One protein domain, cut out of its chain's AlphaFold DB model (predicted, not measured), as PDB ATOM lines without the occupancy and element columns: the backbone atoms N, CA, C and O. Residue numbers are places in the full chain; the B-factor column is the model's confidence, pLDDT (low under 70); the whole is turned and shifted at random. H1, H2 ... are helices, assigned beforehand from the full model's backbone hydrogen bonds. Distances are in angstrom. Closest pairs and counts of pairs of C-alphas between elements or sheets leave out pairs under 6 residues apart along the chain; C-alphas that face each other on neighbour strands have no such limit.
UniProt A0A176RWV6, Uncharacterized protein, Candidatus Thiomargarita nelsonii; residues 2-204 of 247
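AT A GLANCE: This is residues 2 to 204 of the 247 residues of an uncharacterized protein of Candidatus Thiomargarita nelsonii (UniProt A0A176RWV6). The domain is a long rod made of three passes of the chain: the long helix H2 runs along most of it, the short helices H5 to H8 lead back beside H2 in a broken line, and H9 and H10, one after the other, run the same way as H2 again. H3, H4 and H11 gather round the end of the rod where H2 stops, and H1 lies at the other end. The printed part has 203 residues with eleven named helices, H1 to H11 in order, and no named strand; the class is all helix. The whole is extended, with a radius of gyration of the C-alphas of 26.2 A and spans of 88 by 34 by 33 A.

IN THESE COORDINATES: H1 is residues 2 to 7, beginning at C-alpha 2 (-51.062, 4.965, -40.197). H2, residues 10 to 53, is 63.6 A long and ends at C-alpha 53 (-44.243, -60.418, -22.151). H3 is residues 56 to 61, H4 residues 70 to 79 and H5 residues 87 to 98, 16.3 A long. H6 is residues 103 to 106, H7 residues 108 to 113 and H8 residues 124 to 129. H9, residues 139 to 168, is 42.2 A long; H10, residues 172 to 190, is 25.4 A. H11, residues 194 to 202, ends at C-alpha 202 (-35.465, -68.691, -27.380).

HOW THE PARTS SIT: H2 is the hub, touching five helices. Its residues 12 to 16 touch H8, the closest C-alphas being those of Lys 12 and Ile 126, 6.2 A apart. Its residues 15 to 22 touch H9 at a shallow tilt of 25 degrees, the same way, closest at Leu 19 and Leu 150, C-alphas 7.5 A apart. Residues 30 to 35 touch H6, with the C-alphas of Ala 31 and Tyr 103 closest at 5.4 A. Residues 38 to 49 touch H10 the same way at 34 degrees, a tilt only just shallow, and the C-alphas of Ile 42 and Ile 177 are closest at 6.9 A. Residues 43 to 50 touch H4, closest at the C-alphas of Arg 47 and Pro 70, 5.3 A. H4 and H5 form a helical hairpin. H1 and H11 are apart. Every O i to N i+4 pair is within hydrogen-bond range in H1, H2, H4, H5, H7, H9, H10 and H11; H3 and H8 have 1 of 2 each, and H6 is too short for such a pair.

THE WHOLE: The C-alphas of Asp 137 and Pro 204, the two farthest apart, are 87.7 A apart. The printed part has no cut, and no link is long. The mean pLDDT of the printed part is 88.3; residues 2 to 8 and 63 to 68 are under 70.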
ATOM      1  N   ALA A   2     -50.824   4.277 -41.476       35.97
ATOM      2  CA  ALA A   2     -51.062   4.965 -40.197       35.97
ATOM      3  C   ALA A   2     -52.300   4.431 -39.439       35.97
ATOM      4  O   ALA A   2     -52.240   4.279 -38.225       35.97
ATOM      5  N   ASP A   3     -53.368   4.054 -40.154       38.47
ATOM      6  CA  ASP A   3     -54.609   3.554 -39.532       38.47
ATOM      7  C   ASP A   3     -54.446   2.177 -38.861       38.47
ATOM      8  O   ASP A   3     -54.939   1.975 -37.759       38.47
ATOM      9  N   GLN A   4     -53.642   1.276 -39.441       43.53
ATOM     10  CA  GLN A   4     -53.278  -0.010 -38.814       43.53
ATOM     11  C   GLN A   4     -52.374   0.161 -37.580       43.53
ATOM     12  O   GLN A   4     -52.413  -0.647 -36.659       43.53
ATOM     13  N   TYR A   5     -51.555   1.220 -37.538       42.50
ATOM     14  CA  TYR A   5     -50.740   1.548 -36.362       42.50
ATOM     15  C   TYR A   5     -51.586   2.122 -35.217       42.50
ATOM     16  O   TYR A   5     -51.258   1.911 -34.053       42.50
ATOM     17  N   LEU A   6     -52.680   2.823 -35.539       45.16
ATOM     18  CA  LEU A   6     -53.651   3.321 -34.564       45.16
ATOM     19  C   LEU A   6     -54.542   2.196 -34.013       45.16
ATOM     20  O   LEU A   6     -54.768   2.174 -32.805       45.16
ATOM     21  N   GLU A   7     -54.950   1.226 -34.845       54.53
ATOM     22  CA  GLU A   7     -55.703   0.025 -34.424       54.53
ATOM     23  C   GLU A   7     -54.956  -0.839 -33.391       54.53
ATOM     24  O   GLU A   7     -55.589  -1.474 -32.547       54.53
ATOM     25  N   HIS A   8     -53.620  -0.822 -33.407       58.84
ATOM     26  CA  HIS A   8     -52.768  -1.593 -32.493       58.84
ATOM     27  C   HIS A   8     -52.060  -0.741 -31.427       58.84
ATOM     28  O   HIS A   8     -51.095  -1.189 -30.812       58.84
ATOM     29  N   SER A   9     -52.525   0.486 -31.181       70.75
ATOM     30  CA  SER A   9     -51.979   1.367 -30.139       70.75
ATOM     31  C   SER A   9     -52.993   1.620 -29.016       70.75
ATOM     32  O   SER A   9     -54.190   1.380 -29.167       70.75
ATOM     33  N   GLY A  10     -52.522   2.076 -27.853       84.69
ATOM     34  CA  GLY A  10     -53.389   2.339 -26.700       84.69
ATOM     35  C   GLY A  10     -54.019   1.066 -26.121       84.69
ATOM     36  O   GLY A  10     -53.387   0.011 -26.097       84.69
ATOM     37  N   TRP A  11     -55.263   1.164 -25.642       88.69
ATOM     38  CA  TRP A  11     -55.955   0.051 -24.984       88.69
ATOM     39  C   TRP A  11     -56.095  -1.191 -25.868       88.69
ATOM     40  O   TRP A  11     -55.839  -2.291 -25.394       88.69
ATOM     41  N   LYS A  12     -56.429  -1.026 -27.156       90.44
ATOM     42  CA  LYS A  12     -56.590  -2.155 -28.089       90.44
ATOM     43  C   LYS A  12     -55.290  -2.926 -28.309       90.44
ATOM     44  O   LYS A  12     -55.305  -4.152 -28.297       90.44
ATOM     45  N   GLY A  13     -54.169  -2.213 -28.440       89.19
ATOM     46  CA  GLY A  13     -52.842  -2.826 -28.527       89.19
ATOM     47  C   GLY A  13     -52.483  -3.606 -27.263       89.19
ATOM     48  O   GLY A  13     -52.184  -4.794 -27.339       89.19
ATOM     49  N   GLY A  14     -52.603  -2.966 -26.095       91.19
ATOM     50  CA  GLY A  14     -52.286  -3.605 -24.813       91.19
ATOM     51  C   GLY A  14     -53.162  -4.824 -24.503       91.19
ATOM     52  O   GLY A  14     -52.656  -5.844 -24.048       91.19
ATOM     53  N   VAL A  15     -54.463  -4.755 -24.803       94.38
ATOM     54  CA  VAL A  15     -55.374  -5.902 -24.670       94.38
ATOM     55  C   VAL A  15     -55.005  -7.013 -25.648       94.38
ATOM     56  O   VAL A  15     -54.984  -8.173 -25.253       94.38
ATOM     57  N   GLY A  16     -54.670  -6.687 -26.899       94.00
ATOM     58  CA  GLY A  16     -54.202  -7.677 -27.869       94.00
ATOM     59  C   GLY A  16     -52.953  -8.428 -27.392       94.00
ATOM     60  O   GLY A  16     -52.903  -9.658 -27.468       94.00
ATOM     61  N   ASP A  17     -51.970  -7.709 -26.848       93.62
ATOM     62  CA  ASP A  17     -50.760  -8.309 -26.277       93.62
ATOM     63  C   ASP A  17     -51.087  -9.228 -25.091       93.62
ATOM     64  O   ASP A  17     -50.588 -10.355 -25.031       93.62
ATOM     65  N   GLU A  18     -51.984  -8.802 -24.200       95.75
ATOM     66  CA  GLU A  18     -52.394  -9.599 -23.042       95.75
ATOM     67  C   GLU A  18     -53.177 -10.858 -23.449       95.75
ATOM     68  O   GLU A  18     -52.916 -11.947 -22.941       95.75
ATOM     69  N   LEU A  19     -54.088 -10.769 -24.427       95.94
ATOM     70  CA  LEU A  19     -54.796 -11.939 -24.962       95.94
ATOM     71  C   LEU A  19     -53.822 -12.952 -25.579       95.94
ATOM     72  O   LEU A  19     -53.931 -14.159 -25.332       95.94
ATOM     73  N   ASN A  20     -52.831 -12.474 -26.339       94.12
ATOM     74  CA  ASN A  20     -51.774 -13.320 -26.892       94.12
ATOM     75  C   ASN A  20     -50.937 -13.979 -25.791       94.12
ATOM     76  O   ASN A  20     -50.649 -15.178 -25.883       94.12
ATOM     77  N   TYR A  21     -50.586 -13.225 -24.748       95.94
ATOM     78  CA  TYR A  21     -49.877 -13.739 -23.582       95.94
ATOM     79  C   TYR A  21     -50.679 -14.841 -22.883       95.94
ATOM     80  O   TYR A  21     -50.170 -15.950 -22.723       95.94
ATOM     81  N   LEU A  22     -51.952 -14.600 -22.557       95.50
ATOM     82  CA  LEU A  22     -52.830 -15.589 -21.922       95.50
ATOM     83  C   LEU A  22     -52.960 -16.858 -22.771       95.50
ATOM     84  O   LEU A  22     -52.890 -17.978 -22.256       95.50
ATOM     85  N   ARG A  23     -53.096 -16.710 -24.092       95.00
ATOM     86  CA  ARG A  23     -53.178 -17.845 -25.017       95.00
ATOM     87  C   ARG A  23     -51.881 -18.658 -25.063       95.00
ATOM     88  O   ARG A  23     -51.929 -19.894 -25.130       95.00
ATOM     89  N   ALA A  24     -50.731 -17.987 -25.058       94.31
ATOM     90  CA  ALA A  24     -49.421 -18.628 -25.009       94.31
ATOM     91  C   ALA A  24     -49.216 -19.350 -23.671       94.31
ATOM     92  O   ALA A  24     -48.930 -20.548 -23.675       94.31
ATOM     93  N   TYR A  25     -49.495 -18.666 -22.560       94.88
ATOM     94  CA  TYR A  25     -49.428 -19.204 -21.205       94.88
ATOM     95  C   TYR A  25     -50.265 -20.476 -21.053       94.88
ATOM     96  O   TYR A  25     -49.757 -21.500 -20.607       94.88
ATOM     97  N   LEU A  26     -51.528 -20.473 -21.498       94.06
ATOM     98  CA  LEU A  26     -52.375 -21.668 -21.432       94.06
ATOM     99  C   LEU A  26     -51.835 -22.820 -22.280       94.06
ATOM    100  O   LEU A  26     -51.919 -23.978 -21.870       94.06
ATOM    101  N   THR A  27     -51.287 -22.517 -23.459       93.62
ATOM    102  CA  THR A  27     -50.675 -23.534 -24.323       93.62
ATOM    103  C   THR A  27     -49.479 -24.183 -23.627       93.62
ATOM    104  O   THR A  27     -49.379 -25.407 -23.619       93.62
ATOM    105  N   GLU A  28     -48.594 -23.379 -23.039       93.62
ATOM    106  CA  GLU A  28     -47.393 -23.842 -22.343       93.62
ATOM    107  C   GLU A  28     -47.728 -24.612 -21.061       93.62
ATOM    108  O   GLU A  28     -47.193 -25.700 -20.835       93.62
ATOM    109  N   PHE A  29     -48.671 -24.094 -20.270       92.38
ATOM    110  CA  PHE A  29     -49.169 -24.739 -19.059       92.38
ATOM    111  C   PHE A  29     -49.717 -26.135 -19.370       92.38
ATOM    112  O   PHE A  29     -49.346 -27.119 -18.730       92.38
ATOM    113  N   MET A  30     -50.573 -26.243 -20.391       91.19
ATOM    114  CA  MET A  30     -51.128 -27.532 -20.798       91.19
ATOM    115  C   MET A  30     -50.073 -28.465 -21.370       91.19
ATOM    116  O   MET A  30     -50.084 -29.634 -21.006       91.19
ATOM    117  N   ALA A  31     -49.168 -27.975 -22.222       91.31
ATOM    118  CA  ALA A  31     -48.094 -28.798 -22.768       91.31
ATOM    119  C   ALA A  31     -47.263 -29.419 -21.642       91.31
ATOM    120  O   ALA A  31     -47.157 -30.635 -21.568       91.31
ATOM    121  N   THR A  32     -46.787 -28.596 -20.707       89.81
ATOM    122  CA  THR A  32     -45.952 -29.044 -19.587       89.81
ATOM    123  C   THR A  32     -46.670 -30.079 -18.720       89.81
ATOM    124  O   THR A  32     -46.164 -31.174 -18.497       89.81
ATOM    125  N   HIS A  33     -47.885 -29.773 -18.258       88.69
ATOM    126  CA  HIS A  33     -48.562 -30.638 -17.292       88.69
ATOM    127  C   HIS A  33     -49.216 -31.877 -17.912       88.69
ATOM    128  O   HIS A  33     -49.254 -32.928 -17.268       88.69
ATOM    129  N   LEU A  34     -49.749 -31.780 -19.136       87.56
ATOM    130  CA  LEU A  34     -50.323 -32.944 -19.811       87.56
ATOM    131  C   LEU A  34     -49.231 -33.870 -20.327       87.56
ATOM    132  O   LEU A  34     -49.403 -35.075 -20.186       87.56
ATOM    133  N   ASP A  35     -48.124 -33.356 -20.873       89.62
ATOM    134  CA  ASP A  35     -47.041 -34.219 -21.363       89.62
ATOM    135  C   ASP A  35     -46.469 -35.069 -20.227       89.62
ATOM    136  O   ASP A  35     -46.407 -36.292 -20.363       89.62
ATOM    137  N   ASP A  36     -46.171 -34.470 -19.071       87.50
ATOM    138  CA  ASP A  36     -45.665 -35.199 -17.901       87.50
ATOM    139  C   ASP A  36     -46.643 -36.285 -17.421       87.50
ATOM    140  O   ASP A  36     -46.261 -37.431 -17.142       87.50
ATOM    141  N   TYR A  37     -47.933 -35.945 -17.345       87.19
ATOM    142  CA  TYR A  37     -48.970 -36.884 -16.925       87.19
ATOM    143  C   TYR A  37     -49.135 -38.040 -17.920       87.19
ATOM    144  O   TYR A  37     -49.145 -39.210 -17.524       87.19
ATOM    145  N   LEU A  38     -49.253 -37.727 -19.213       87.62
ATOM    146  CA  LEU A  38     -49.440 -38.706 -20.283       87.62
ATOM    147  C   LEU A  38     -48.233 -39.637 -20.383       87.62
ATOM    148  O   LEU A  38     -48.402 -40.856 -20.443       87.62
ATOM    149  N   GLN A  39     -47.025 -39.081 -20.305       87.44
ATOM    150  CA  GLN A  39     -45.779 -39.833 -20.309       87.44
ATOM    151  C   GLN A  39     -45.718 -40.818 -19.135       87.44
ATOM    152  O   GLN A  39     -45.425 -41.999 -19.327       87.44
ATOM    153  N   THR A  40     -46.090 -40.368 -17.933       87.69
ATOM    154  CA  THR A  40     -46.161 -41.232 -16.746       87.69
ATOM    155  C   THR A  40     -47.131 -42.399 -16.959       87.69
ATOM    156  O   THR A  40     -46.813 -43.543 -16.630       87.69
ATOM    157  N   LYS A  41     -48.305 -42.147 -17.555       87.62
ATOM    158  CA  LYS A  41     -49.311 -43.190 -17.824       87.62
ATOM    159  C   LYS A  41     -48.894 -44.178 -18.900       87.62
ATOM    160  O   LYS A  41     -49.118 -45.378 -18.731       87.62
ATOM    161  N   ILE A  42     -48.241 -43.712 -19.959       87.88
ATOM    162  CA  ILE A  42     -47.635 -44.597 -20.956       87.88
ATOM    163  C   ILE A  42     -46.600 -45.495 -20.284       87.88
ATOM    164  O   ILE A  42     -46.629 -46.707 -20.480       87.88
ATOM    165  N   ASP A  43     -45.721 -44.933 -19.458       88.88
ATOM    166  CA  ASP A  43     -44.627 -45.688 -18.849       88.88
ATOM    167  C   ASP A  43     -45.114 -46.716 -17.824       88.88
ATOM    168  O   ASP A  43     -44.576 -47.824 -17.752       88.88
ATOM    169  N   GLU A  44     -46.181 -46.402 -17.085       88.50
ATOM    170  CA  GLU A  44     -46.893 -47.365 -16.241       88.50
ATOM    171  C   GLU A  44     -47.419 -48.557 -17.057       88.50
ATOM    172  O   GLU A  44     -47.238 -49.710 -16.650       88.50
ATOM    173  N   VAL A  45     -48.047 -48.310 -18.209       86.38
ATOM    174  CA  VAL A  45     -48.606 -49.381 -19.047       86.38
ATOM    175  C   VAL A  45     -47.511 -50.168 -19.754       86.38
ATOM    176  O   VAL A  45     -47.553 -51.397 -19.753       86.38
ATOM    177  N   LEU A  46     -46.494 -49.495 -20.292       88.00
ATOM    178  CA  LEU A  46     -45.326 -50.149 -20.876       88.00
ATOM    179  C   LEU A  46     -44.672 -51.092 -19.870       88.00
ATOM    180  O   LEU A  46     -44.370 -52.231 -20.217       88.00
ATOM    181  N   ARG A  47     -44.518 -50.667 -18.611       88.38
ATOM    182  CA  ARG A  47     -43.996 -51.533 -17.549       88.38
ATOM    183  C   ARG A  47     -44.855 -52.787 -17.372       88.38
ATOM    184  O   ARG A  47     -44.315 -53.888 -17.402       88.38
ATOM    185  N   GLN A  48     -46.176 -52.640 -17.270       87.19
ATOM    186  CA  GLN A  48     -47.091 -53.782 -17.130       87.19
ATOM    187  C   GLN A  48     -47.043 -54.732 -18.335       87.19
ATOM    188  O   GLN A  48     -47.110 -55.951 -18.178       87.19
ATOM    189  N   VAL A  49     -46.939 -54.187 -19.549       85.25
ATOM    190  CA  VAL A  49     -46.829 -54.975 -20.782       85.25
ATOM    191  C   VAL A  49     -45.510 -55.749 -20.806       85.25
ATOM    192  O   VAL A  49     -45.517 -56.955 -21.049       85.25
ATOM    193  N   LEU A  50     -44.391 -55.094 -20.490       86.19
ATOM    194  CA  LEU A  50     -43.072 -55.730 -20.443       86.19
ATOM    195  C   LEU A  50     -42.996 -56.815 -19.367       86.19
ATOM    196  O   LEU A  50     -42.477 -57.892 -19.642       86.19
ATOM    197  N   GLU A  51     -43.565 -56.586 -18.182       84.88
ATOM    198  CA  GLU A  51     -43.631 -57.589 -17.110       84.88
ATOM    199  C   GLU A  51     -44.419 -58.844 -17.510       84.88
ATOM    200  O   GLU A  51     -44.125 -59.938 -17.027       84.88
ATOM    201  N   ARG A  52     -45.415 -58.701 -18.394       83.56
ATOM    202  CA  ARG A  52     -46.218 -59.821 -18.904       83.56
ATOM    203  C   ARG A  52     -45.553 -60.557 -20.063       83.56
ATOM    204  O   ARG A  52     -45.706 -61.770 -20.162       83.56
ATOM    205  N   ILE A  53     -44.865 -59.838 -20.951       83.56
ATOM    206  CA  ILE A  53     -44.243 -60.418 -22.151       83.56
ATOM    207  C   ILE A  53     -42.880 -61.036 -21.824       83.56
ATOM    208  O   ILE A  53     -42.540 -62.088 -22.361       83.56
ATOM    209  N   LEU A  54     -42.097 -60.399 -20.950       83.88
ATOM    210  CA  LEU A  54     -40.751 -60.839 -20.599       83.88
ATOM    211  C   LEU A  54     -40.801 -61.648 -19.295       83.88
ATOM    212  O   LEU A  54     -40.990 -61.057 -18.226       83.88
ATOM    213  N   PRO A  55     -40.612 -62.982 -19.329       78.50
ATOM    214  CA  PRO A  55     -40.620 -63.792 -18.117       78.50
ATOM    215  C   PRO A  55     -39.506 -63.357 -17.157       78.50
ATOM    216  O   PRO A  55     -38.453 -62.873 -17.573       78.50
ATOM    217  N   LYS A  56     -39.706 -63.576 -15.850       80.38
ATOM    218  CA  LYS A  56     -38.729 -63.189 -14.812       80.38
ATOM    219  C   LYS A  56     -37.330 -63.763 -15.058       80.38
ATOM    220  O   LYS A  56     -36.348 -63.133 -14.683       80.38
ATOM    221  N   SER A  57     -37.228 -64.950 -15.656       79.00
ATOM    222  CA  SER A  57     -35.948 -65.561 -16.021       79.00
ATOM    223  C   SER A  57     -35.215 -64.757 -17.093       79.00
ATOM    224  O   SER A  57     -34.036 -64.470 -16.922       79.00
ATOM    225  N   LEU A  58     -35.924 -64.295 -18.124       81.69
ATOM    226  CA  LEU A  58     -35.367 -63.426 -19.159       81.69
ATOM    227  C   LEU A  58     -34.973 -62.055 -18.596       81.69
ATOM    228  O   LEU A  58     -33.909 -61.546 -18.923       81.69
ATOM    229  N   GLN A  59     -35.770 -61.489 -17.684       80.56
ATOM    230  CA  GLN A  59     -35.431 -60.218 -17.029       80.56
ATOM    231  C   GLN A  59     -34.117 -60.289 -16.232       80.56
ATOM    232  O   GLN A  59     -33.395 -59.301 -16.177       80.56
ATOM    233  N   LYS A  60     -33.774 -61.447 -15.646       79.44
ATOM    234  CA  LYS A  60     -32.487 -61.652 -14.947       79.44
ATOM    235  C   LYS A  60     -31.282 -61.672 -15.890       79.44
ATOM    236  O   LYS A  60     -30.165 -61.472 -15.426       79.44
ATOM    237  N   MET A  61     -31.498 -61.961 -17.173       79.12
ATOM    238  CA  MET A  61     -30.447 -61.953 -18.195       79.12
ATOM    239  C   MET A  61     -30.182 -60.545 -18.736       79.12
ATOM    240  O   MET A  61     -29.157 -60.321 -19.373       79.12
ATOM    241  N   LEU A  62     -31.094 -59.600 -18.490       79.88
ATOM    242  CA  LEU A  62     -30.917 -58.208 -18.874       79.88
ATOM    243  C   LEU A  62     -29.966 -57.513 -17.893       79.88
ATOM    244  O   LEU A  62     -30.008 -57.802 -16.691       79.88
ATOM    245  N   PRO A  63     -29.122 -56.578 -18.368       68.25
ATOM    246  CA  PRO A  63     -28.335 -55.746 -17.471       68.25
ATOM    247  C   PRO A  63     -29.273 -55.070 -16.459       68.25
ATOM    248  O   PRO A  63     -30.365 -54.637 -16.845       68.25
ATOM    249  N   PRO A  64     -28.886 -54.994 -15.169       61.97
ATOM    250  CA  PRO A  64     -29.737 -54.410 -14.148       61.97
ATOM    251  C   PRO A  64     -30.098 -52.993 -14.596       61.97
ATOM    252  O   PRO A  64     -29.194 -52.192 -14.864       61.97
ATOM    253  N   PRO A  65     -31.395 -52.684 -14.745       59.91
ATOM    254  CA  PRO A  65     -31.796 -51.381 -15.228       59.91
ATOM    255  C   PRO A  65     -31.313 -50.353 -14.200       59.91
ATOM    256  O   PRO A  65     -31.640 -50.462 -13.017       59.91
ATOM    257  N   LYS A  66     -30.478 -49.397 -14.636       59.06
ATOM    258  CA  LYS A  66     -29.977 -48.322 -13.757       59.06
ATOM    259  C   LYS A  66     -31.142 -47.561 -13.117       59.06
ATOM    260  O   LYS A  66     -31.068 -47.227 -11.942       59.06
ATOM    261  N   ASP A  67     -32.235 -47.444 -13.868       63.19
ATOM    262  CA  ASP A  67     -33.495 -46.829 -13.478       63.19
ATOM    263  C   ASP A  67     -34.653 -47.754 -13.871       63.19
ATOM    264  O   ASP A  67     -34.583 -48.414 -14.905       63.19
ATOM    265  N   LYS A  68     -35.749 -47.803 -13.096       65.81
ATOM    266  CA  LYS A  68     -36.958 -48.625 -13.377       65.81
ATOM    267  C   LYS A  68     -37.766 -48.141 -14.603       65.81
ATOM    268  O   LYS A  68     -38.999 -48.263 -14.644       65.81
ATOM    269  N   GLU A  69     -37.087 -47.556 -15.579       84.44
ATOM    270  CA  GLU A  69     -37.662 -47.031 -16.802       84.44
ATOM    271  C   GLU A  69     -37.898 -48.153 -17.820       84.44
ATOM    272  O   GLU A  69     -36.976 -48.902 -18.164       84.44
ATOM    273  N   PRO A  70     -39.124 -48.270 -18.360       87.19
ATOM    274  CA  PRO A  70     -39.462 -49.327 -19.307       87.19
ATOM    275  C   PRO A  70     -38.631 -49.249 -20.597       87.19
ATOM    276  O   PRO A  70     -38.300 -50.280 -21.177       87.19
ATOM    277  N   ARG A  71     -38.232 -48.047 -21.036       88.69
ATOM    278  CA  ARG A  71     -37.430 -47.868 -22.262       88.69
ATOM    279  C   ARG A  71     -36.020 -48.439 -22.142       88.69
ATOM    280  O   ARG A  71     -35.517 -48.992 -23.118       88.69
ATOM    281  N   THR A  72     -35.415 -48.375 -20.961       87.31
ATOM    282  CA  THR A  72     -34.097 -48.968 -20.699       87.31
ATOM    283  C   THR A  72     -34.159 -50.494 -20.743       87.31
ATOM    284  O   THR A  72     -33.289 -51.125 -21.339       87.31
ATOM    285  N   LEU A  73     -35.227 -51.093 -20.201       86.75
ATOM    286  CA  LEU A  73     -35.471 -52.536 -20.317       86.75
ATOM    287  C   LEU A  73     -35.629 -52.973 -21.776       86.75
ATOM    288  O   LEU A  73     -35.083 -54.001 -22.173       86.75
ATOM    289  N   ILE A  74     -36.341 -52.179 -22.579       90.25
ATOM    290  CA  ILE A  74     -36.496 -52.444 -24.010       90.25
ATOM    291  C   ILE A  74     -35.140 -52.416 -24.723       90.25
ATOM    292  O   ILE A  74     -34.857 -53.323 -25.499       90.25
ATOM    293  N   LEU A  75     -34.296 -51.417 -24.446       90.19
ATOM    294  CA  LEU A  75     -32.958 -51.326 -25.040       90.19
ATOM    295  C   LEU A  75     -32.091 -52.534 -24.676       90.19
ATOM    296  O   LEU A  75     -31.540 -53.165 -25.572       90.19
ATOM    297  N   GLY A  76     -32.044 -52.907 -23.395       88.00
ATOM    298  CA  GLY A  76     -31.299 -54.088 -22.959       88.00
ATOM    299  C   GLY A  76     -31.808 -55.374 -23.613       88.00
ATOM    300  O   GLY A  76     -31.018 -56.227 -24.002       88.00
ATOM    301  N   PHE A  77     -33.126 -55.513 -23.800       89.81
ATOM    302  CA  PHE A  77     -33.684 -56.658 -24.522       89.81
ATOM    303  C   PHE A  77     -33.295 -56.645 -26.005       89.81
ATOM    304  O   PHE A  77     -32.937 -57.680 -26.560       89.81
ATOM    305  N   GLN A  78     -33.313 -55.475 -26.644       91.69
ATOM    306  CA  GLN A  78     -32.908 -55.314 -28.039       91.69
ATOM    307  C   GLN A  78     -31.432 -55.647 -28.286       91.69
ATOM    308  O   GLN A  78     -31.103 -56.071 -29.390       91.69
ATOM    309  N   GLU A  79     -30.555 -55.475 -27.295       90.44
ATOM    310  CA  GLU A  79     -29.138 -55.862 -27.380       90.44
ATOM    311  C   GLU A  79     -28.934 -57.383 -27.417       90.44
ATOM    312  O   GLU A  79     -27.939 -57.847 -27.968       90.44
ATOM    313  N   LEU A  80     -29.882 -58.166 -26.887       89.44
ATOM    314  CA  LEU A  80     -29.851 -59.630 -26.964       89.44
ATOM    315  C   LEU A  80     -30.325 -60.172 -28.320       89.44
ATOM    316  O   LEU A  80     -30.160 -61.359 -28.598       89.44
ATOM    317  N   LEU A  81     -30.952 -59.333 -29.147       92.31
ATOM    318  CA  LEU A  81     -31.506 -59.733 -30.435       92.31
ATOM    319  C   LEU A  81     -30.499 -59.501 -31.560       92.31
ATOM    320  O   LEU A  81     -30.030 -58.383 -31.780       92.31
ATOM    321  N   ASP A  82     -30.274 -60.525 -32.378       94.00
ATOM    322  CA  ASP A  82     -29.701 -60.320 -33.705       94.00
ATOM    323  C   ASP A  82     -30.730 -59.614 -34.613       94.00
ATOM    324  O   ASP A  82     -31.827 -60.124 -34.833       94.00
ATOM    325  N   LYS A  83     -30.399 -58.426 -35.141       94.00
ATOM    326  CA  LYS A  83     -31.315 -57.629 -35.986       94.00
ATOM    327  C   LYS A  83     -31.625 -58.276 -37.336       94.00
ATOM    328  O   LYS A  83     -32.629 -57.920 -37.954       94.00
ATOM    329  N   THR A  84     -30.732 -59.130 -37.824       93.25
ATOM    330  CA  THR A  84     -30.871 -59.829 -39.102       93.25
ATOM    331  C   THR A  84     -31.703 -61.094 -38.949       93.25
ATOM    332  O   THR A  84     -32.550 -61.348 -39.803       93.25
ATOM    333  N   GLU A  85     -31.544 -61.821 -37.840       94.12
ATOM    334  CA  GLU A  85     -32.328 -63.031 -37.552       94.12
ATOM    335  C   GLU A  85     -33.692 -62.735 -36.910       94.12
ATOM    336  O   GLU A  85     -34.648 -63.468 -37.148       94.12
ATOM    337  N   HIS A  86     -33.812 -61.644 -36.142       95.62
ATOM    338  CA  HIS A  86     -35.026 -61.271 -35.398       95.62
ATOM    339  C   HIS A  86     -35.577 -59.879 -35.785       95.62
ATOM    340  O   HIS A  86     -35.816 -59.028 -34.913       95.62
ATOM    341  N   PRO A  87     -35.755 -59.576 -37.086       95.12
ATOM    342  CA  PRO A  87     -36.091 -58.231 -37.537       95.12
ATOM    343  C   PRO A  87     -37.472 -57.759 -37.068       95.12
ATOM    344  O   PRO A  87     -37.634 -56.566 -36.797       95.12
ATOM    345  N   ASN A  88     -38.477 -58.636 -36.978       95.12
ATOM    346  CA  ASN A  88     -39.818 -58.238 -36.553       95.12
ATOM    347  C   ASN A  88     -39.875 -58.000 -35.045       95.12
ATOM    348  O   ASN A  88     -40.428 -56.981 -34.621       95.12
ATOM    349  N   ILE A  89     -39.255 -58.870 -34.238       95.12
ATOM    350  CA  ILE A  89     -39.148 -58.655 -32.787       95.12
ATOM    351  C   ILE A  89     -38.416 -57.333 -32.530       95.12
ATOM    352  O   ILE A  89     -38.951 -56.454 -31.850       95.12
ATOM    353  N   TYR A  90     -37.249 -57.131 -33.152       95.56
ATOM    354  CA  TYR A  90     -36.452 -55.921 -32.959       95.56
ATOM    355  C   TYR A  90     -37.227 -54.645 -33.311       95.56
ATOM    356  O   TYR A  90     -37.264 -53.702 -32.515       95.56
ATOM    357  N   LYS A  91     -37.876 -54.611 -34.486       94.56
ATOM    358  CA  LYS A  91     -38.686 -53.463 -34.933       94.56
ATOM    359  C   LYS A  91     -39.877 -53.201 -34.024       94.56
ATOM    360  O   LYS A  91     -40.264 -52.050 -33.854       94.56
ATOM    361  N   THR A  92     -40.469 -54.246 -33.458       94.12
ATOM    362  CA  THR A  92     -41.598 -54.094 -32.541       94.12
ATOM    363  C   THR A  92     -41.157 -53.427 -31.252       94.12
ATOM    364  O   THR A  92     -41.758 -52.442 -30.844       94.12
ATOM    365  N   PHE A  93     -40.060 -53.880 -30.657       93.25
ATOM    366  CA  PHE A  93     -39.510 -53.234 -29.469       93.25
ATOM    367  C   PHE A  93     -39.004 -51.808 -29.753       93.25
ATOM    368  O   PHE A  93     -39.206 -50.920 -28.928       93.25
ATOM    369  N   ASP A  94     -38.461 -51.533 -30.945       93.88
ATOM    370  CA  ASP A  94     -38.119 -50.160 -31.346       93.88
ATOM    371  C   ASP A  94     -39.364 -49.267 -31.468       93.88
ATOM    372  O   ASP A  94     -39.342 -48.123 -31.016       93.88
ATOM    373  N   TYR A  95     -40.457 -49.801 -32.021       92.06
ATOM    374  CA  TYR A  95     -41.747 -49.116 -32.091       92.06
ATOM    375  C   TYR A  95     -42.280 -48.772 -30.693       92.06
ATOM    376  O   TYR A  95     -42.560 -47.608 -30.422       92.06
ATOM    377  N   ILE A  96     -42.321 -49.752 -29.783       90.88
ATOM    378  CA  ILE A  96     -42.765 -49.560 -28.392       90.88
ATOM    379  C   ILE A  96     -41.931 -48.481 -27.697       90.88
ATOM    380  O   ILE A  96     -42.468 -47.595 -27.041       90.88
ATOM    381  N   ARG A  97     -40.603 -48.533 -27.851       90.88
ATOM    382  CA  ARG A  97     -39.681 -47.584 -27.216       90.88
ATOM    383  C   ARG A  97     -39.894 -46.150 -27.700       90.88
ATOM    384  O   ARG A  97     -39.765 -45.215 -26.910       90.88
ATOM    385  N   LYS A  98     -40.169 -45.984 -28.997       90.81
ATOM    386  CA  LYS A  98     -40.393 -44.685 -29.648       90.81
ATOM    387  C   LYS A  98     -41.813 -44.160 -29.475       90.81
ATOM    388  O   LYS A  98     -42.045 -42.997 -29.794       90.81
ATOM    389  N   PHE A  99     -42.738 -44.987 -28.996       88.88
ATOM    390  CA  PHE A  99     -44.095 -44.547 -28.736       88.88
ATOM    391  C   PHE A  99     -44.085 -43.405 -27.715       88.88
ATOM    392  O   PHE A  99     -43.533 -43.518 -26.613       88.88
ATOM    393  N   ASN A 100     -44.690 -42.298 -28.128       84.31
ATOM    394  CA  ASN A 100     -44.870 -41.094 -27.342       84.31
ATOM    395  C   ASN A 100     -46.257 -40.529 -27.651       84.31
ATOM    396  O   ASN A 100     -46.683 -40.522 -28.806       84.31
ATOM    397  N   PHE A 101     -46.938 -40.041 -26.624       86.25
ATOM    398  CA  PHE A 101     -48.248 -39.425 -26.739       86.25
ATOM    399  C   PHE A 101     -48.189 -38.075 -26.032       86.25
ATOM    400  O   PHE A 101     -48.233 -38.009 -24.807       86.25
ATOM    401  N   SER A 102     -48.040 -37.012 -26.826       88.56
ATOM    402  CA  SER A 102     -47.884 -35.648 -26.321       88.56
ATOM    403  C   SER A 102     -49.086 -34.761 -26.637       88.56
ATOM    404  O   SER A 102     -49.784 -34.943 -27.641       88.56
ATOM    405  N   TYR A 103     -49.271 -33.738 -25.812       90.69
ATOM    406  CA  TYR A 103     -50.157 -32.603 -25.994       90.69
ATOM    407  C   TYR A 103     -50.050 -32.022 -27.402       90.69
ATOM    408  O   TYR A 103     -51.059 -31.909 -28.100       90.69
ATOM    409  N   HIS A 104     -48.830 -31.707 -27.847       87.69
ATOM    410  CA  HIS A 104     -48.607 -31.082 -29.150       87.69
ATOM    411  C   HIS A 104     -49.093 -31.948 -30.314       87.69
ATOM    412  O   HIS A 104     -49.669 -31.429 -31.266       87.69
ATOM    413  N   SER A 105     -48.894 -33.263 -30.234       86.06
ATOM    414  CA  SER A 105     -49.255 -34.176 -31.320       86.06
ATOM    415  C   SER A 105     -50.739 -34.560 -31.322       86.06
ATOM    416  O   SER A 105     -51.290 -34.802 -32.392       86.06
ATOM    417  N   HIS A 106     -51.404 -34.577 -30.160       87.62
ATOM    418  CA  HIS A 106     -52.746 -35.166 -30.044       87.62
ATOM    419  C   HIS A 106     -53.844 -34.184 -29.618       87.62
ATOM    420  O   HIS A 106     -55.010 -34.387 -29.963       87.62
ATOM    421  N   PHE A 107     -53.521 -33.104 -28.905       91.44
ATOM    422  CA  PHE A 107     -54.526 -32.213 -28.306       91.44
ATOM    423  C   PHE A 107     -54.436 -30.769 -28.787       91.44
ATOM    424  O   PHE A 107     -55.471 -30.116 -28.906       91.44
ATOM    425  N   HIS A 108     -53.235 -30.278 -29.102       92.81
ATOM    426  CA  HIS A 108     -52.975 -28.854 -29.333       92.81
ATOM    427  C   HIS A 108     -53.915 -28.204 -30.349       92.81
ATOM    428  O   HIS A 108     -54.487 -27.161 -30.040       92.81
ATOM    429  N   TYR A 109     -54.145 -28.824 -31.510       92.25
ATOM    430  CA  TYR A 109     -55.025 -28.248 -32.534       92.25
ATOM    431  C   TYR A 109     -56.471 -28.080 -32.039       92.25
ATOM    432  O   TYR A 109     -57.060 -27.017 -32.198       92.25
ATOM    433  N   ARG A 110     -57.013 -29.088 -31.347       92.44
ATOM    434  CA  ARG A 110     -58.388 -29.070 -30.818       92.44
ATOM    435  C   ARG A 110     -58.542 -28.163 -29.607       92.44
ATOM    436  O   ARG A 110     -59.619 -27.639 -29.364       92.44
ATOM    437  N   VAL A 111     -57.480 -28.006 -28.826       92.88
ATOM    438  CA  VAL A 111     -57.418 -27.057 -27.713       92.88
ATOM    439  C   VAL A 111     -57.363 -25.625 -28.239       92.88
ATOM    440  O   VAL A 111     -58.021 -24.739 -27.701       92.88
ATOM    441  N   ARG A 112     -56.634 -25.395 -29.335       92.44
ATOM    442  CA  ARG A 112     -56.545 -24.086 -29.990       92.44
ATOM    443  C   ARG A 112     -57.877 -23.596 -30.548       92.44
ATOM    444  O   ARG A 112     -58.072 -22.381 -30.544       92.44
ATOM    445  N   GLU A 113     -58.755 -24.504 -30.978       92.69
ATOM    446  CA  GLU A 113     -60.131 -24.199 -31.408       92.69
ATOM    447  C   GLU A 113     -60.966 -23.563 -30.289       92.69
ATOM    448  O   GLU A 113     -61.762 -22.669 -30.552       92.69
ATOM    449  N   GLU A 114     -60.758 -23.972 -29.035       94.44
ATOM    450  CA  GLU A 114     -61.537 -23.478 -27.889       94.44
ATOM    451  C   GLU A 114     -60.998 -22.150 -27.323       94.44
ATOM    452  O   GLU A 114     -61.628 -21.528 -26.472       94.44
ATOM    453  N   MET A 115     -59.840 -21.678 -27.801       94.62
ATOM    454  CA  MET A 115     -59.205 -20.417 -27.378       94.62
ATOM    455  C   MET A 115     -59.629 -19.217 -28.236       94.62
ATOM    456  O   MET A 115     -58.847 -18.282 -28.423       94.62
ATOM    457  N   GLY A 116     -60.839 -19.256 -28.798       92.56
ATOM    458  CA  GLY A 116     -61.362 -18.204 -29.672       92.56
ATOM    459  C   GLY A 116     -61.388 -16.833 -28.996       92.56
ATOM    460  O   GLY A 116     -60.919 -15.873 -29.584       92.56
ATOM    461  N   LEU A 117     -61.809 -16.759 -27.731       94.81
ATOM    462  CA  LEU A 117     -61.901 -15.505 -26.962       94.81
ATOM    463  C   LEU A 117     -60.544 -14.862 -26.628       94.81
ATOM    464  O   LEU A 117     -60.491 -13.725 -26.165       94.81
ATOM    465  N   LEU A 118     -59.450 -15.603 -26.829       95.12
ATOM    466  CA  LEU A 118     -58.074 -15.133 -26.645       95.12
ATOM    467  C   LEU A 118     -57.362 -14.928 -27.987       95.12
ATOM    468  O   LEU A 118     -56.135 -14.830 -28.048       95.12
ATOM    469  N   THR A 119     -58.104 -14.969 -29.093       89.56
ATOM    470  CA  THR A 119     -57.539 -14.786 -30.422       89.56
ATOM    471  C   THR A 119     -57.373 -13.310 -30.743       89.56
ATOM    472  O   THR A 119     -58.215 -12.487 -30.404       89.56
ATOM    473  N   THR A 120     -56.297 -12.993 -31.453       87.56
ATOM    474  CA  THR A 120     -56.043 -11.661 -32.021       87.56
ATOM    475  C   THR A 120     -56.061 -11.686 -33.552       87.56
ATOM    476  O   THR A 120     -55.696 -10.715 -34.205       87.56
ATOM    477  N   TYR A 121     -56.487 -12.811 -34.147       84.31
ATOM    478  CA  TYR A 121     -56.647 -12.947 -35.600       84.31
ATOM    479  C   TYR A 121     -57.846 -12.154 -36.146       84.31
ATOM    480  O   TYR A 121     -57.867 -11.841 -37.334       84.31
ATOM    481  N   SER A 122     -58.823 -11.837 -35.293       82.50
ATOM    482  CA  SER A 122     -59.878 -10.850 -35.539       82.50
ATOM    483  C   SER A 122     -59.892  -9.836 -34.393       82.50
ATOM    484  O   SER A 122     -59.346 -10.104 -33.320       82.50
ATOM    485  N   SER A 123     -60.490  -8.664 -34.622       84.19
ATOM    486  CA  SER A 123     -60.633  -7.641 -33.582       84.19
ATOM    487  C   SER A 123     -61.780  -7.932 -32.615       84.19
ATOM    488  O   SER A 123     -61.823  -7.296 -31.571       84.19
ATOM    489  N   ASP A 124     -62.644  -8.915 -32.895       88.50
ATOM    490  CA  ASP A 124     -63.879  -9.174 -32.137       88.50
ATOM    491  C   ASP A 124     -63.627  -9.284 -30.626       88.50
ATOM    492  O   ASP A 124     -64.236  -8.576 -29.837       88.50
ATOM    493  N   SER A 125     -62.650 -10.100 -30.210       90.25
ATOM    494  CA  SER A 125     -62.331 -10.270 -28.785       90.25
ATOM    495  C   SER A 125     -61.730  -9.021 -28.137       90.25
ATOM    496  O   SER A 125     -61.857  -8.840 -26.931       90.25
ATOM    497  N   ILE A 126     -61.064  -8.168 -28.918       92.56
ATOM    498  CA  ILE A 126     -60.520  -6.893 -28.441       92.56
ATOM    499  C   ILE A 126     -61.649  -5.864 -28.333       92.56
ATOM    500  O   ILE A 126     -61.713  -5.137 -27.347       92.56
ATOM    501  N   ASP A 127     -62.543  -5.818 -29.319       91.56
ATOM    502  CA  ASP A 127     -63.683  -4.904 -29.381       91.56
ATOM    503  C   ASP A 127     -64.748  -5.240 -28.320       91.56
ATOM    504  O   ASP A 127     -65.383  -4.332 -27.788       91.56
ATOM    505  N   ASP A 128     -64.883  -6.517 -27.946       93.19
ATOM    506  CA  ASP A 128     -65.724  -6.970 -26.830       93.19
ATOM    507  C   ASP A 128     -65.183  -6.522 -25.457       93.19
ATOM    508  O   ASP A 128     -65.953  -6.338 -24.513       93.19
ATOM    509  N   ILE A 129     -63.859  -6.348 -25.327       94.19
ATOM    510  CA  ILE A 129     -63.195  -5.975 -24.065       94.19
ATOM    511  C   ILE A 129     -62.996  -4.464 -23.944       94.19
ATOM    512  O   ILE A 129     -63.140  -3.922 -22.849       94.19
ATOM    513  N   VAL A 130     -62.586  -3.790 -25.022       93.06
ATOM    514  CA  VAL A 130     -62.181  -2.380 -24.998       93.06
ATOM    515  C   VAL A 130     -63.388  -1.486 -25.283       93.06
ATOM    516  O   VAL A 130     -63.845  -1.431 -26.425       93.06
ATOM    517  N   PRO A 131     -63.873  -0.711 -24.295       90.56
ATOM    518  CA  PRO A 131     -65.027   0.156 -24.496       90.56
ATOM    519  C   PRO A 131     -64.738   1.260 -25.521       90.56
ATOM    520  O   PRO A 131     -63.667   1.869 -25.514       90.56
ATOM    521  N   ASN A 132     -65.718   1.576 -26.372       88.38
ATOM    522  CA  ASN A 132     -65.577   2.606 -27.414       88.38
ATOM    523  C   ASN A 132     -65.348   4.026 -26.860       88.38
ATOM    524  O   ASN A 132     -64.860   4.898 -27.574       88.38
ATOM    525  N   ASP A 133     -65.707   4.269 -25.600       90.25
ATOM    526  CA  ASP A 133     -65.524   5.531 -24.881       90.25
ATOM    527  C   ASP A 133     -64.237   5.560 -24.034       90.25
ATOM    528  O   ASP A 133     -64.056   6.459 -23.206       90.25
ATOM    529  N   ALA A 134     -63.333   4.591 -24.208       87.44
ATOM    530  CA  ALA A 134     -62.065   4.560 -23.494       87.44
ATOM    531  C   ALA A 134     -61.126   5.681 -23.973       87.44
ATOM    532  O   ALA A 134     -60.664   5.704 -25.114       87.44
ATOM    533  N   THR A 135     -60.816   6.613 -23.074       86.31
ATOM    534  CA  THR A 135     -59.967   7.781 -23.328       86.31
ATOM    535  C   THR A 135     -58.904   7.928 -22.237       86.31
ATOM    536  O   THR A 135     -58.815   7.136 -21.298       86.31
ATOM    537  N   ARG A 136     -58.050   8.950 -22.355       84.31
ATOM    538  CA  ARG A 136     -57.044   9.258 -21.330       84.31
ATOM    539  C   ARG A 136     -57.667   9.788 -20.034       84.31
ATOM    540  O   ARG A 136     -57.096   9.583 -18.968       84.31
ATOM    541  N   ASP A 137     -58.823  10.440 -20.126       88.44
ATOM    542  CA  ASP A 137     -59.433  11.151 -18.999       88.44
ATOM    543  C   ASP A 137     -60.198  10.208 -18.053       88.44
ATOM    544  O   ASP A 137     -60.314  10.491 -16.864       88.44
ATOM    545  N   ASN A 138     -60.651   9.052 -18.552       88.56
ATOM    546  CA  ASN A 138     -61.329   8.000 -17.781       88.56
ATOM    547  C   ASN A 138     -60.465   6.735 -17.602       88.56
ATOM    548  O   ASN A 138     -60.982   5.644 -17.368       88.56
ATOM    549  N   PHE A 139     -59.138   6.884 -17.689       88.06
ATOM    550  CA  PHE A 139     -58.182   5.774 -17.717       88.06
ATOM    551  C   PHE A 139     -58.378   4.757 -16.583       88.06
ATOM    552  O   PHE A 139     -58.408   3.562 -16.852       88.06
ATOM    553  N   MET A 140     -58.524   5.208 -15.331       88.38
ATOM    554  CA  MET A 140     -58.624   4.301 -14.174       88.38
ATOM    555  C   MET A 140     -59.910   3.469 -14.187       88.38
ATOM    556  O   MET A 140     -59.859   2.264 -13.970       88.38
ATOM    557  N   GLU A 141     -61.049   4.094 -14.488       90.62
ATOM    558  CA  GLU A 141     -62.343   3.406 -14.585       90.62
ATOM    559  C   GLU A 141     -62.327   2.368 -15.714       90.62
ATOM    560  O   GLU A 141     -62.722   1.215 -15.532       90.62
ATOM    561  N   LYS A 142     -61.794   2.756 -16.877       92.56
ATOM    562  CA  LYS A 142     -61.719   1.877 -18.048       92.56
ATOM    563  C   LYS A 142     -60.691   0.768 -17.895       92.56
ATOM    564  O   LYS A 142     -60.924  -0.324 -18.399       92.56
ATOM    565  N   ALA A 143     -59.615   0.990 -17.143       93.06
ATOM    566  CA  ALA A 143     -58.670  -0.063 -16.791       93.06
ATOM    567  C   ALA A 143     -59.352  -1.200 -16.009       93.06
ATOM    568  O   ALA A 143     -59.132  -2.369 -16.315       93.06
ATOM    569  N   GLU A 144     -60.207  -0.875 -15.032       93.44
ATOM    570  CA  GLU A 144     -60.953  -1.880 -14.259       93.44
ATOM    571  C   GLU A 144     -62.005  -2.613 -15.104       93.44
ATOM    572  O   GLU A 144     -62.242  -3.808 -14.921       93.44
ATOM    573  N   GLU A 145     -62.658  -1.914 -16.035       94.62
ATOM    574  CA  GLU A 145     -63.580  -2.520 -17.002       94.62
ATOM    575  C   GLU A 145     -62.849  -3.506 -17.930       94.62
ATOM    576  O   GLU A 145     -63.247  -4.668 -18.025       94.62
ATOM    577  N   ILE A 146     -61.722  -3.086 -18.508       95.44
ATOM    578  CA  ILE A 146     -60.872  -3.911 -19.378       95.44
ATOM    579  C   ILE A 146     -60.320  -5.126 -18.625       95.44
ATOM    580  O   ILE A 146     -60.364  -6.243 -19.140       95.44
ATOM    581  N   ALA A 147     -59.843  -4.944 -17.390       95.88
ATOM    582  CA  ALA A 147     -59.341  -6.042 -16.566       95.88
ATOM    583  C   ALA A 147     -60.425  -7.099 -16.292       95.88
ATOM    584  O   ALA A 147     -60.152  -8.298 -16.357       95.88
ATOM    585  N   ARG A 148     -61.673  -6.673 -16.042       96.44
ATOM    586  CA  ARG A 148     -62.816  -7.591 -15.901       96.44
ATOM    587  C   ARG A 148     -63.155  -8.305 -17.209       96.44
ATOM    588  O   ARG A 148     -63.499  -9.484 -17.166       96.44
ATOM    589  N   GLY A 149     -63.053  -7.621 -18.348       96.44
ATOM    590  CA  GLY A 149     -63.231  -8.229 -19.670       96.44
ATOM    591  C   GLY A 149     -62.202  -9.332 -19.939       96.44
ATOM    592  O   GLY A 149     -62.578 -10.455 -20.279       96.44
ATOM    593  N   LEU A 150     -60.921  -9.043 -19.686       96.75
ATOM    594  CA  LEU A 150     -59.820 -10.007 -19.792       96.75
ATOM    595  C   LEU A 150     -60.034 -11.232 -18.893       96.75
ATOM    596  O   LEU A 150     -59.939 -12.362 -19.376       96.75
ATOM    597  N   ASP A 151     -60.372 -11.032 -17.612       97.38
ATOM    598  CA  ASP A 151     -60.667 -12.149 -16.704       97.38
ATOM    599  C   ASP A 151     -61.878 -12.955 -17.190       97.38
ATOM    600  O   ASP A 151     -61.816 -14.181 -17.247       97.38
ATOM    601  N   SER A 152     -62.949 -12.299 -17.648       97.69
ATOM    602  CA  SER A 152     -64.121 -12.998 -18.186       97.69
ATOM    603  C   SER A 152     -63.769 -13.883 -19.384       97.69
ATOM    604  O   SER A 152     -64.108 -15.069 -19.391       97.69
ATOM    605  N   HIS A 153     -63.033 -13.355 -20.370       97.38
ATOM    606  CA  HIS A 153     -62.587 -14.127 -21.536       97.38
ATOM    607  C   HIS A 153     -61.676 -15.290 -21.133       97.38
ATOM    608  O   HIS A 153     -61.815 -16.403 -21.658       97.38
ATOM    609  N   TYR A 154     -60.782 -15.069 -20.168       97.19
ATOM    610  CA  TYR A 154     -59.926 -16.113 -19.620       97.19
ATOM    611  C   TYR A 154     -60.743 -17.224 -18.944       97.19
ATOM    612  O   TYR A 154     -60.606 -18.393 -19.315       97.19
ATOM    613  N   GLN A 155     -61.647 -16.892 -18.016       97.75
ATOM    614  CA  GLN A 155     -62.481 -17.875 -17.313       97.75
ATOM    615  C   GLN A 155     -63.388 -18.654 -18.270       97.75
ATOM    616  O   GLN A 155     -63.524 -19.874 -18.144       97.75
ATOM    617  N   GLN A 156     -63.983 -17.978 -19.256       97.62
ATOM    618  CA  GLN A 156     -64.795 -18.633 -20.281       97.62
ATOM    619  C   GLN A 156     -63.954 -19.597 -21.120       97.62
ATOM    620  O   GLN A 156     -64.372 -20.734 -21.343       97.62
ATOM    621  N   THR A 157     -62.743 -19.198 -21.514       97.12
ATOM    622  CA  THR A 157     -61.813 -20.082 -22.232       97.12
ATOM    623  C   THR A 157     -61.458 -21.308 -21.391       97.12
ATOM    624  O   THR A 157     -61.547 -22.436 -21.874       97.12
ATOM    625  N   ILE A 158     -61.133 -21.129 -20.107       97.06
ATOM    626  CA  ILE A 158     -60.882 -22.242 -19.180       97.06
ATOM    627  C   ILE A 158     -62.092 -23.177 -19.086       97.06
ATOM    628  O   ILE A 158     -61.929 -24.399 -19.099       97.06
ATOM    629  N   TYR A 159     -63.305 -22.627 -18.998       96.69
ATOM    630  CA  TYR A 159     -64.530 -23.418 -18.961       96.69
ATOM    631  C   TYR A 159     -64.699 -24.269 -20.227       96.69
ATOM    632  O   TYR A 159     -64.934 -25.475 -20.116       96.69
ATOM    633  N   GLN A 160     -64.514 -23.683 -21.416       95.88
ATOM    634  CA  GLN A 160     -64.613 -24.422 -22.680       95.88
ATOM    635  C   GLN A 160     -63.549 -25.512 -22.790       95.88
ATOM    636  O   GLN A 160     -63.861 -26.640 -23.168       95.88
ATOM    637  N   LEU A 161     -62.312 -25.224 -22.375       95.00
ATOM    638  CA  LEU A 161     -61.243 -26.220 -22.343       95.00
ATOM    639  C   LEU A 161     -61.595 -27.394 -21.429       95.00
ATOM    640  O   LEU A 161     -61.511 -28.547 -21.852       95.00
ATOM    641  N   ARG A 162     -62.050 -27.125 -20.200       94.00
ATOM    642  CA  ARG A 162     -62.486 -28.176 -19.264       94.00
ATOM    643  C   ARG A 162     -63.594 -29.029 -19.867       94.00
ATOM    644  O   ARG A 162     -63.497 -30.252 -19.847       94.00
ATOM    645  N   LYS A 163     -64.604 -28.388 -20.454       95.00
ATOM    646  CA  LYS A 163     -65.709 -29.072 -21.124       95.00
ATOM    647  C   LYS A 163     -65.214 -29.955 -22.271       95.00
ATOM    648  O   LYS A 163     -65.570 -31.128 -22.340       95.00
ATOM    649  N   LYS A 164     -64.344 -29.429 -23.136       93.69
ATOM    650  CA  LYS A 164     -63.742 -30.160 -24.261       93.69
ATOM    651  C   LYS A 164     -62.974 -31.394 -23.781       93.69
ATOM    652  O   LYS A 164     -63.160 -32.472 -24.350       93.69
ATOM    653  N   PHE A 165     -62.179 -31.260 -22.717       91.00
ATOM    654  CA  PHE A 165     -61.456 -32.382 -22.119       91.00
ATOM    655  C   PHE A 165     -62.393 -33.439 -21.536       91.00
ATOM    656  O   PHE A 165     -62.198 -34.623 -21.794       91.00
ATOM    657  N   SER A 166     -63.420 -33.029 -20.793       90.31
ATOM    658  CA  SER A 166     -64.353 -33.955 -20.145       90.31
ATOM    659  C   SER A 166     -65.322 -34.637 -21.109       90.31
ATOM    660  O   SER A 166     -65.719 -35.762 -20.853       90.31
ATOM    661  N   GLU A 167     -65.719 -33.988 -22.204       91.25
ATOM    662  CA  GLU A 167     -66.770 -34.521 -23.082       91.25
ATOM    663  C   GLU A 167     -66.231 -35.164 -24.362       91.25
ATOM    664  O   GLU A 167     -66.822 -36.119 -24.857       91.25
ATOM    665  N   LYS A 168     -65.148 -34.628 -24.942       87.44
ATOM    666  CA  LYS A 168     -64.710 -35.004 -26.301       87.44
ATOM    667  C   LYS A 168     -63.327 -35.641 -26.373       87.44
ATOM    668  O   LYS A 168     -62.979 -36.163 -27.425       87.44
ATOM    669  N   MET A 169     -62.528 -35.544 -25.313       89.62
ATOM    670  CA  MET A 169     -61.125 -35.989 -25.320       89.62
ATOM    671  C   MET A 169     -60.776 -36.937 -24.176       89.62
ATOM    672  O   MET A 169     -59.642 -37.404 -24.096       89.62
ATOM    673  N   GLN A 170     -61.726 -37.210 -23.280       86.69
ATOM    674  CA  GLN A 170     -61.493 -37.996 -22.071       86.69
ATOM    675  C   GLN A 170     -60.956 -39.397 -22.392       86.69
ATOM    676  O   GLN A 170     -60.110 -39.921 -21.670       86.69
ATOM    677  N   GLU A 171     -61.440 -39.998 -23.479       87.88
ATOM    678  CA  GLU A 171     -61.105 -41.370 -23.862       87.88
ATOM    679  C   GLU A 171     -59.823 -41.473 -24.699       87.88
ATOM    680  O   GLU A 171     -59.249 -42.558 -24.794       87.88
ATOM    681  N   ASP A 172     -59.325 -40.373 -25.272       88.69
ATOM    682  CA  ASP A 172     -58.202 -40.406 -26.219       88.69
ATOM    683  C   ASP A 172     -56.927 -41.031 -25.640       88.69
ATOM    684  O   ASP A 172     -56.342 -41.883 -26.315       88.69
ATOM    685  N   PRO A 173     -56.484 -40.694 -24.406       86.69
ATOM    686  CA  PRO A 173     -55.301 -41.328 -23.832       86.69
ATOM    687  C   PRO A 173     -55.485 -42.840 -23.666       86.69
ATOM    688  O   PRO A 173     -54.581 -43.617 -23.972       86.69
ATOM    689  N   ALA A 174     -56.664 -43.270 -23.210       86.31
ATOM    690  CA  ALA A 174     -56.964 -44.683 -23.008       86.31
ATOM    691  C   ALA A 174     -57.006 -45.439 -24.344       86.31
ATOM    692  O   ALA A 174     -56.422 -46.516 -24.454       86.31
ATOM    693  N   ASN A 175     -57.621 -44.848 -25.368       89.69
ATOM    694  CA  ASN A 175     -57.694 -45.414 -26.712       89.69
ATOM    695  C   ASN A 175     -56.310 -45.519 -27.364       89.69
ATOM    696  O   ASN A 175     -55.994 -46.551 -27.955       89.69
ATOM    697  N   ALA A 176     -55.453 -44.505 -27.212       88.62
ATOM    698  CA  ALA A 176     -54.083 -44.541 -27.724       88.62
ATOM    699  C   ALA A 176     -53.246 -45.640 -27.054       88.62
ATOM    700  O   ALA A 176     -52.531 -46.387 -27.724       88.62
ATOM    701  N   ILE A 177     -53.376 -45.786 -25.733       86.94
ATOM    702  CA  ILE A 177     -52.737 -46.864 -24.974       86.94
ATOM    703  C   ILE A 177     -53.267 -48.235 -25.413       86.94
ATOM    704  O   ILE A 177     -52.492 -49.175 -25.580       86.94
ATOM    705  N   PHE A 178     -54.581 -48.370 -25.599       89.56
ATOM    706  CA  PHE A 178     -55.188 -49.624 -26.031       89.56
ATOM    707  C   PHE A 178     -54.695 -50.030 -27.424       89.56
ATOM    708  O   PHE A 178     -54.232 -51.156 -27.598       89.56
ATOM    709  N   ALA A 179     -54.683 -49.091 -28.372       91.12
ATOM    710  CA  ALA A 179     -54.154 -49.304 -29.716       91.12
ATOM    711  C   ALA A 179     -52.676 -49.726 -29.691       91.12
ATOM    712  O   ALA A 179     -52.293 -50.662 -30.393       91.12
ATOM    713  N   LEU A 180     -51.855 -49.109 -28.830       89.31
ATOM    714  CA  LEU A 180     -50.468 -49.535 -28.620       89.31
ATOM    715  C   LEU A 180     -50.399 -51.006 -28.182       89.31
ATOM    716  O   LEU A 180     -49.634 -51.781 -28.750       89.31
ATOM    717  N   VAL A 181     -51.191 -51.415 -27.187       89.25
ATOM    718  CA  VAL A 181     -51.201 -52.805 -26.696       89.25
ATOM    719  C   VAL A 181     -51.665 -53.785 -27.779       89.25
ATOM    720  O   VAL A 181     -51.083 -54.866 -27.917       89.25
ATOM    721  N   GLU A 182     -52.690 -53.428 -28.553       92.44
ATOM    722  CA  GLU A 182     -53.161 -54.247 -29.671       92.44
ATOM    723  C   GLU A 182     -52.086 -54.415 -30.738       92.44
ATOM    724  O   GLU A 182     -51.801 -55.540 -31.154       92.44
ATOM    725  N   GLU A 183     -51.413 -53.332 -31.111       92.06
ATOM    726  CA  GLU A 183     -50.356 -53.379 -32.108       92.06
ATOM    727  C   GLU A 183     -49.147 -54.200 -31.636       92.06
ATOM    728  O   GLU A 183     -48.565 -54.959 -32.415       92.06
ATOM    729  N   ILE A 184     -48.795 -54.127 -30.348       91.00
ATOM    730  CA  ILE A 184     -47.768 -54.993 -29.748       91.00
ATOM    731  C   ILE A 184     -48.154 -56.462 -29.907       91.00
ATOM    732  O   ILE A 184     -47.339 -57.280 -30.341       91.00
ATOM    733  N   LYS A 185     -49.400 -56.811 -29.577       90.69
ATOM    734  CA  LYS A 185     -49.906 -58.179 -29.717       90.69
ATOM    735  C   LYS A 185     -49.894 -58.627 -31.176       90.69
ATOM    736  O   LYS A 185     -49.466 -59.744 -31.464       90.69
ATOM    737  N   ASP A 186     -50.335 -57.778 -32.095       94.12
ATOM    738  CA  ASP A 186     -50.354 -58.093 -33.520       94.12
ATOM    739  C   ASP A 186     -48.949 -58.370 -34.043       94.12
ATOM    740  O   ASP A 186     -48.708 -59.406 -34.670       94.12
ATOM    741  N   ARG A 187     -47.992 -57.509 -33.702       94.25
ATOM    742  CA  ARG A 187     -46.611 -57.636 -34.161       94.25
ATOM    743  C   ARG A 187     -45.849 -58.790 -33.498       94.25
ATOM    744  O   ARG A 187     -45.096 -59.466 -34.190       94.25
ATOM    745  N   LEU A 188     -46.054 -59.061 -32.204       92.25
ATOM    746  CA  LEU A 188     -45.317 -60.108 -31.474       92.25
ATOM    747  C   LEU A 188     -45.955 -61.500 -31.527       92.25
ATOM    748  O   LEU A 188     -45.278 -62.480 -31.212       92.25
ATOM    749  N   VAL A 189     -47.234 -61.612 -31.900       91.56
ATOM    750  CA  VAL A 189     -47.965 -62.893 -31.857       91.56
ATOM    751  C   VAL A 189     -48.529 -63.295 -33.216       91.56
ATOM    752  O   VAL A 189     -48.574 -64.486 -33.530       91.56
ATOM    753  N   ARG A 190     -48.986 -62.330 -34.022       91.94
ATOM    754  CA  ARG A 190     -49.756 -62.599 -35.250       91.94
ATOM    755  C   ARG A 190     -48.980 -62.313 -36.534       91.94
ATOM    756  O   ARG A 190     -49.372 -62.819 -37.585       91.94
ATOM    757  N   ALA A 191     -47.892 -61.547 -36.467       94.62
ATOM    758  CA  ALA A 191     -47.078 -61.238 -37.633       94.62
ATOM    759  C   ALA A 191     -46.501 -62.504 -38.289       94.62
ATOM    760  O   ALA A 191     -46.117 -63.476 -37.635       94.62
ATOM    761  N   LYS A 192     -46.425 -62.495 -39.621       93.19
ATOM    762  CA  LYS A 192     -45.843 -63.602 -40.385       93.19
ATOM    763  C   LYS A 192     -44.363 -63.769 -40.018       93.19
ATOM    764  O   LYS A 192     -43.624 -62.795 -40.016       93.19
ATOM    765  N   GLY A 193     -43.939 -65.004 -39.746       93.19
ATOM    766  CA  GLY A 193     -42.552 -65.329 -39.385       93.19
ATOM    767  C   GLY A 193     -42.194 -65.073 -37.917       93.19
ATOM    768  O   GLY A 193     -41.148 -65.526 -37.469       93.19
ATOM    769  N   ILE A 194     -43.076 -64.446 -37.125       95.94
ATOM    770  CA  ILE A 194     -42.761 -64.101 -35.730       95.94
ATOM    771  C   ILE A 194     -42.496 -65.328 -34.854       95.94
ATOM    772  O   ILE A 194     -41.679 -65.282 -33.942       95.94
ATOM    773  N   LYS A 195     -43.162 -66.454 -35.144       95.06
ATOM    774  CA  LYS A 195     -42.943 -67.718 -34.432       95.06
ATOM    775  C   LYS A 195     -41.545 -68.277 -34.676       95.06
ATOM    776  O   LYS A 195     -40.953 -68.813 -33.746       95.06
ATOM    777  N   ASP A 196     -41.042 -68.148 -35.901       96.62
ATOM    778  CA  ASP A 196     -39.712 -68.631 -36.266       96.62
ATOM    779  C   ASP A 196     -38.637 -67.744 -35.633       96.62
ATOM    780  O   ASP A 196     -37.681 -68.270 -35.072       96.62
ATOM    781  N   GLU A 197     -38.846 -66.421 -35.603       96.75
ATOM    782  CA  GLU A 197     -37.961 -65.495 -34.879       96.75
ATOM    783  C   GLU A 197     -37.935 -65.791 -33.377       96.75
ATOM    784  O   GLU A 197     -36.862 -65.913 -32.791       96.75
ATOM    785  N   TRP A 198     -39.099 -65.973 -32.740       95.00
ATOM    786  CA  TRP A 198     -39.149 -66.334 -31.321       95.00
ATOM    787  C   TRP A 198     -38.443 -67.651 -31.043       95.00
ATOM    788  O   TRP A 198     -37.748 -67.773 -30.039       95.00
ATOM    789  N   LYS A 199     -38.610 -68.639 -31.923       94.12
ATOM    790  CA  LYS A 199     -37.940 -69.926 -31.791       94.12
ATOM    791  C   LYS A 199     -36.424 -69.780 -31.922       94.12
ATOM    792  O   LYS A 199     -35.711 -70.284 -31.063       94.12
ATOM    793  N   SER A 200     -35.954 -69.058 -32.941       95.44
ATOM    794  CA  SER A 200     -34.528 -68.778 -33.159       95.44
ATOM    795  C   SER A 200     -33.896 -68.074 -31.957       95.44
ATOM    796  O   SER A 200     -32.817 -68.457 -31.517       95.44
ATOM    797  N   PHE A 201     -34.612 -67.120 -31.357       93.94
ATOM    798  CA  PHE A 201     -34.148 -66.399 -30.176       93.94
ATOM    799  C   PHE A 201     -34.165 -67.251 -28.898       93.94
ATOM    800  O   PHE A 201     -33.217 -67.224 -28.116       93.94
ATOM    801  N   LEU A 202     -35.251 -67.992 -28.649       91.38
ATOM    802  CA  LEU A 202     -35.465 -68.691 -27.380       91.38
ATOM    803  C   LEU A 202     -34.752 -70.043 -27.316       91.38
ATOM    804  O   LEU A 202     -34.298 -70.417 -26.237       91.38
ATOM    805  N   ASP A 203     -34.641 -70.782 -28.424       90.06
ATOM    806  CA  ASP A 203     -34.046 -72.126 -28.433       90.06
ATOM    807  C   ASP A 203     -32.612 -72.161 -27.863       90.06
ATOM    808  O   ASP A 203     -32.342 -73.044 -27.041       90.06
ATOM    809  N   PRO A 204     -31.708 -71.215 -28.199       89.88
ATOM    810  CA  PRO A 204     -30.352 -71.181 -27.647       89.88
ATOM    811  C   PRO A 204     -30.297 -70.937 -26.133       89.88
ATOM    812  O   PRO A 204     -29.373 -71.401 -25.467       89.88
TER     813      PRO A 204